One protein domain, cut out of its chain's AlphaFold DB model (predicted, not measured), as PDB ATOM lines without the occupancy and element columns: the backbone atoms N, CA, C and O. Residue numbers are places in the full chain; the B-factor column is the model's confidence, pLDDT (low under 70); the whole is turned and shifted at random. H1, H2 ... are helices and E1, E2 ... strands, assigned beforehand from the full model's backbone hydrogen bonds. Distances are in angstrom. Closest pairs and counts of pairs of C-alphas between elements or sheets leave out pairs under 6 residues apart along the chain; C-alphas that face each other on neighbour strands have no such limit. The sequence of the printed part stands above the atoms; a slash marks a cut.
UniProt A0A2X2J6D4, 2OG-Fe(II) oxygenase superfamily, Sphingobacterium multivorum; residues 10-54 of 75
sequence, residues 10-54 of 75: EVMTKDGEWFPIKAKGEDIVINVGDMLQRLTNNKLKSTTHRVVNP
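This is residues 10 to 54 of the 75 residues of the protein "2OG-Fe(II) oxygenase superfamily" of Sphingobacterium multivorum (UniProt A0A2X2J6D4). With little regular structure, this is a small three-stranded sheet and one short helix, H1, well away from it, joined by a wide loop whose residues 23 to 28 stick out. The printed part has 45 residues, with E1, E2, H1 and E3 along the chain; the sheet's order is E2, E1, E3, all antiparallel. The class is mixed, with 15 residues in named elements. It is loose, with a radius of gyration of the C-alphas of 12.1 A and spans of 35 by 28 by 16 A.

E1, residues 10 to 12, begins at C-alpha 10 (28.756, 34.929, -23.702). E2 is residues 18 to 20; E3, residues 49 to 51, ends at C-alpha 51 (27.738, 30.048, -27.394). H1, residues 34 to 39, is 8.6 A long.

Inner strand E1 forms a hairpin with E2, at 148 degrees; N 19 and O 11 are 2.8 A apart. E1 and E3 are antiparallel at 152 degrees, with N 10 and O 50 at 2.9 A. E2, H1 and E3 form a split strand-helix-strand unit, two same-way strands with E1 between them, its crossover right-handed. H1 is not on the sheet; in it every O i to N i+4 pair is within hydrogen-bond range.

The C-alphas farthest apart, of Asn 41 and Pro 54, are 36.1 A apart. The printed part has no cut. The link E2 to H1 is long, 13 residues. Residue 54 has pLDDT under 70.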
ATOM      1  N   GLU A  10      27.978  33.708 -23.883       86.56
ATOM      2  CA  GLU A  10      28.756  34.929 -23.702       86.56
ATOM      3  C   GLU A  10      28.118  36.089 -24.463       86.56
ATOM      4  O   GLU A  10      27.561  35.909 -25.550       86.56
ATOM      5  N   VAL A  11      28.234  37.291 -23.904       88.75
ATOM      6  CA  VAL A  11      27.810  38.546 -24.534       88.75
ATOM      7  C   VAL A  11      29.016  39.442 -24.772       88.75
ATOM      8  O   VAL A  11      29.942  39.467 -23.966       88.75
ATOM      9  N   MET A  12      29.008  40.190 -25.870       89.69
ATOM     10  CA  MET A  12      30.033  41.190 -26.139       89.69
ATOM     11  C   MET A  12      29.700  42.478 -25.379       89.69
ATOM     12  O   MET A  12      28.608  43.036 -25.531       89.69
ATOM     13  N   THR A  13      30.628  42.946 -24.550       87.81
ATOM     14  CA  THR A  13      30.524  44.227 -23.848       87.81
ATOM     15  C   THR A  13      30.754  45.386 -24.817       87.81
ATOM     16  O   THR A  13      31.192  45.213 -25.957       87.81
ATOM     17  N   LYS A  14      30.472  46.610 -24.363       84.56
ATOM     18  CA  LYS A  14      30.730  47.822 -25.159       84.56
ATOM     19  C   LYS A  14      32.219  48.050 -25.422       84.56
ATOM     20  O   LYS A  14      32.550  48.696 -26.408       84.56
ATOM     21  N   ASP A  15      33.074  47.487 -24.575       91.88
ATOM     22  CA  ASP A  15      34.531  47.564 -24.687       91.88
ATOM     23  C   ASP A  15      35.093  46.509 -25.659       91.88
ATOM     24  O   ASP A  15      36.297  46.448 -25.890       91.88
ATOM     25  N   GLY A  16      34.222  45.690 -26.267       90.62
ATOM     26  CA  GLY A  16      34.598  44.652 -27.229       90.62
ATOM     27  C   GLY A  16      35.058  43.342 -26.588       90.62
ATOM     28  O   GLY A  16      35.549  42.456 -27.287       90.62
ATOM     29  N   GLU A  17      34.892  43.195 -25.274       94.38
ATOM     30  CA  GLU A  17      35.267  41.990 -24.538       94.38
ATOM     31  C   GLU A  17      34.105  41.001 -24.447       94.38
ATOM     32  O   GLU A  17      32.934  41.382 -24.448       94.38
ATOM     33  N   TRP A  18      34.414  39.710 -24.341       89.50
ATOM     34  CA  TRP A  18      33.404  38.676 -24.126       89.50
ATOM     35  C   TRP A  18      33.183  38.447 -22.635       89.50
ATOM     36  O   TRP A  18      34.117  38.127 -21.903       89.50
ATOM     37  N   PHE A  19      31.934  38.586 -22.195       87.69
ATOM     38  CA  PHE A  19      31.524  38.388 -20.812       87.69
ATOM     39  C   PHE A  19      30.623  37.148 -20.683       87.69
ATOM     40  O   PHE A  19      29.566  37.100 -21.323       87.69
ATOM     41  N   PRO A  20      30.991  36.150 -19.857       87.69
ATOM     42  CA  PRO A  20      30.198  34.940 -19.674       87.69
ATOM     43  C   PRO A  20      28.964  35.186 -18.805       87.69
ATOM     44  O   PRO A  20      29.051  35.711 -17.692       87.69
ATOM     45  N   ILE A  21      27.806  34.744 -19.291       83.12
ATOM     46  CA  ILE A  21      26.541  34.817 -18.566       83.12
ATOM     47  C   ILE A  21      26.417  33.610 -17.639       83.12
ATOM     48  O   ILE A  21      26.464  32.462 -18.068       83.12
ATOM     49  N   LYS A  22      26.219  33.883 -16.347       80.25
ATOM     50  CA  LYS A  22      25.934  32.871 -15.326       80.25
ATOM     51  C   LYS A  22      24.524  33.092 -14.795       80.25
ATOM     52  O   LYS A  22      24.332  33.901 -13.893       80.25
ATOM     53  N   ALA A  23      23.555  32.398 -15.380       71.06
ATOM     54  CA  ALA A  23      22.191  32.381 -14.867       71.06
ATOM     55  C   ALA A  23      22.102  31.418 -13.678       71.06
ATOM     56  O   ALA A  23      22.575  30.283 -13.764       71.06
ATOM     57  N   LYS A  24      21.510  31.854 -12.566       73.75
ATOM     58  CA  LYS A  24      21.111  30.952 -11.476       73.75
ATOM     59  C   LYS A  24      19.796  30.260 -11.841       73.75
ATOM     60  O   LYS A  24      19.125  30.652 -12.788       73.75
ATOM     61  N   GLY A  25      19.408  29.236 -11.078       72.56
ATOM     62  CA  GLY A  25      18.232  28.409 -11.390       72.56
ATOM     63  C   GLY A  25      16.893  29.159 -11.482       72.56
ATOM     64  O   GLY A  25      15.977  28.660 -12.125       72.56
ATOM     65  N   GLU A  26      16.785  30.344 -10.879       77.69
ATOM     66  CA  GLU A  26      15.587  31.198 -10.917       77.69
ATOM     67  C   GLU A  26      15.716  32.373 -11.903       77.69
ATOM     68  O   GLU A  26      14.747  33.095 -12.139       77.69
ATOM     69  N   ASP A  27      16.900  32.570 -12.492       75.38
ATOM     70  CA  ASP A  27      17.163  33.694 -13.381       75.38
ATOM     71  C   ASP A  27      16.663  33.394 -14.798       75.38
ATOM     72  O   ASP A  27      16.842  32.300 -15.338       75.38
ATOM     73  N   ILE A  28      16.098  34.413 -15.446       73.44
ATOM     74  CA  ILE A  28      15.710  34.355 -16.855       73.44
ATOM     75  C   ILE A  28      16.639  35.266 -17.650       73.44
ATOM     76  O   ILE A  28      16.690  36.476 -17.426       73.44
ATOM     77  N   VAL A  29      17.344  34.687 -18.620       74.31
ATOM     78  CA  VAL A  29      18.167  35.441 -19.568       74.31
ATOM     79  C   VAL A  29      17.356  35.700 -20.830       74.31
ATOM     80  O   VAL A  29      16.926  34.767 -21.505       74.31
ATOM     81  N   ILE A  30      17.161  36.976 -21.161       78.69
ATOM     82  CA  ILE A  30      16.436  37.407 -22.359       78.69
ATOM     83  C   ILE A  30      17.416  38.135 -23.273       78.69
ATOM     84  O   ILE A  30      17.994  39.150 -22.885       78.69
ATOM     85  N   ASN A  31      17.588  37.638 -24.499       79.75
ATOM     86  CA  ASN A  31      18.313  38.375 -25.525       79.75
ATOM     87  C   ASN A  31      17.376  39.380 -26.215       79.75
ATOM     88  O   ASN A  31      16.247  39.047 -26.579       79.75
ATOM     89  N   VAL A  32      17.852  40.611 -26.403       83.31
ATOM     90  CA  VAL A  32      17.172  41.631 -27.205       83.31
ATOM     91  C   VAL A  32      17.744  41.566 -28.615       83.31
ATOM     92  O   VAL A  32      18.918  41.857 -28.809       83.31
ATOM     93  N   GLY A  33      16.912  41.215 -29.594       83.56
ATOM     94  CA  GLY A  33      17.274  41.287 -31.009       83.56
ATOM     95  C   GLY A  33      16.934  42.637 -31.651       83.56
ATOM     96  O   GLY A  33      16.227  43.472 -31.077       83.56
ATOM     97  N   ASP A  34      17.374  42.824 -32.896       84.94
ATOM     98  CA  ASP A  34      17.220  44.080 -33.645       84.94
ATOM     99  C   ASP A  34      15.764  44.539 -33.800       84.94
ATOM    100  O   ASP A  34      15.487  45.740 -33.787       84.94
ATOM    101  N   MET A  35      14.817  43.603 -33.916       86.31
ATOM    102  CA  MET A  35      13.388  43.929 -34.010       86.31
ATOM    103  C   MET A  35      12.881  44.615 -32.736       86.31
ATOM    104  O   MET A  35      12.220  45.649 -32.818       86.31
ATOM    105  N   LEU A  36      13.238  44.092 -31.559       85.06
ATOM    106  CA  LEU A  36      12.829  44.667 -30.277       85.06
ATOM    107  C   LEU A  36      13.563  45.985 -29.991       85.06
ATOM    108  O   LEU A  36      12.969  46.928 -29.465       85.06
ATOM    109  N   GLN A  37      14.827  46.103 -30.406       88.69
ATOM    110  CA  GLN A  37      15.546  47.378 -30.373       88.69
ATOM    111  C   GLN A  37      14.815  48.453 -31.191       88.69
ATOM    112  O   GLN A  37      14.612  49.566 -30.703       88.69
ATOM    113  N   ARG A  38      14.386  48.130 -32.419       88.62
ATOM    114  CA  ARG A  38      13.631  49.062 -33.275       88.62
ATOM    115  C   ARG A  38      12.279  49.420 -32.665       88.62
ATOM    116  O   ARG A  38      11.956  50.601 -32.584       88.62
ATOM    117  N   LEU A  39      11.534  48.424 -32.183       91.56
ATOM    118  CA  LEU A  39      10.220  48.621 -31.564       91.56
ATOM    119  C   LEU A  39      10.287  49.537 -30.334       91.56
ATOM    120  O   LEU A  39       9.399  50.351 -30.107       91.56
ATOM    121  N   THR A  40      11.367  49.444 -29.558       88.25
ATOM    122  CA  THR A  40      11.571  50.264 -28.353       88.25
ATOM    123  C   THR A  40      12.256  51.602 -28.633       88.25
ATOM    124  O   THR A  40      12.671  52.285 -27.694       88.25
ATOM    125  N   ASN A  41      12.391  51.983 -29.909       91.62
ATOM    126  CA  ASN A  41      13.121  53.165 -30.355       91.62
ATOM    127  C   ASN A  41      14.507  53.272 -29.693       91.62
ATOM    128  O   ASN A  41      14.863  54.282 -29.085       91.62
ATOM    129  N   ASN A  42      15.283  52.190 -29.776       87.56
ATOM    130  CA  ASN A  42      16.651  52.081 -29.272       87.56
ATOM    131  C   ASN A  42      16.829  52.151 -27.744       87.56
ATOM    132  O   ASN A  42      17.976  52.237 -27.292       87.56
ATOM    133  N   LYS A  43      15.747  52.088 -26.950       86.75
ATOM    134  CA  LYS A  43      15.831  52.011 -25.480       86.75
ATOM    135  C   LYS A  43      16.424  50.686 -25.005       86.75
ATOM    136  O   LYS A  43      17.243  50.688 -24.091       86.75
ATOM    137  N   LEU A  44      16.046  49.575 -25.638       85.19
ATOM    138  CA  LEU A  44      16.700  48.282 -25.442       85.19
ATOM    139  C   LEU A  44      17.723  48.069 -26.556       85.19
ATOM    140  O   LEU A  44      17.404  48.264 -27.727       85.19
ATOM    141  N   LYS A  45      18.953  47.700 -26.196       83.12
ATOM    142  CA  LYS A  45      20.042  47.511 -27.159       83.12
ATOM    143  C   LYS A  45      20.181  46.050 -27.547       83.12
ATOM    144  O   LYS A  45      20.209  45.181 -26.680       83.12
ATOM    145  N   SER A  46      20.302  45.821 -28.848       86.19
ATOM    146  CA  SER A  46      20.684  44.536 -29.409       86.19
ATOM    147  C   SER A  46      22.100  44.199 -28.959       86.19
ATOM    148  O   SER A  46      22.986  45.056 -29.001       86.19
ATOM    149  N   THR A  47      22.301  42.979 -28.463       83.38
ATOM    150  CA  THR A  47      23.598  42.532 -27.940       83.38
ATOM    151  C   THR A  47      24.140  41.395 -28.787       83.38
ATOM    152  O   THR A  47      23.464  40.392 -29.041       83.38
ATOM    153  N   THR A  48      25.393  41.536 -29.217       87.88
ATOM    154  CA  THR A  48      26.122  40.435 -29.839       87.88
ATOM    155  C   THR A  48      26.374  39.370 -28.780       87.88
ATOM    156  O   THR A  48      26.871  39.667 -27.695       87.88
ATOM    157  N   HIS A  49      26.018  38.130 -29.091       87.12
ATOM    158  CA  HIS A  49      26.164  36.996 -28.192       87.12
ATOM    159  C   HIS A  49      26.680  35.782 -28.960       87.12
ATOM    160  O   HIS A  49      26.517  35.689 -30.179       87.12
ATOM    161  N   ARG A  50      27.311  34.854 -28.245       85.19
ATOM    162  CA  ARG A  50      27.784  33.582 -28.791       85.19
ATOM    163  C   ARG A  50      27.625  32.472 -27.765       85.19
ATOM    164  O   ARG A  50      27.547  32.738 -26.569       85.19
ATOM    165  N   VAL A  51      27.627  31.235 -28.243       82.75
ATOM    166  CA  VAL A  51      27.738  30.048 -27.394       82.75
ATOM    167  C   VAL A  51      29.138  29.477 -27.566       82.75
ATOM    168  O   VAL A  51      29.575  29.218 -28.687       82.75
ATOM    169  N   VAL A  52      29.850  29.316 -26.458       82.62
ATOM    170  CA  VAL A  52      31.165  28.685 -26.409       82.62
ATOM    171  C   VAL A  52      30.988  27.211 -26.083       82.62
ATOM    172  O   VAL A  52      30.228  26.842 -25.188       82.62
ATOM    173  N   ASN A  53      31.709  26.359 -26.813       74.94
ATOM    174  CA  ASN A  53      31.684  24.930 -26.550       74.94
ATOM    175  C   ASN A  53      32.231  24.632 -25.146       74.94
ATOM    176  O   ASN A  53      33.278  25.169 -24.769       74.94
ATOM    177  N   PRO A  54      31.572  23.745 -24.384       69.94
ATOM    178  CA  PRO A  54      32.091  23.324 -23.097       69.94
ATOM    179  C   PRO A  54      33.418  22.555 -23.265       69.94
ATOM    180  O   PRO A  54      33.712  22.047 -24.354       69.94
TER     181      PRO A  54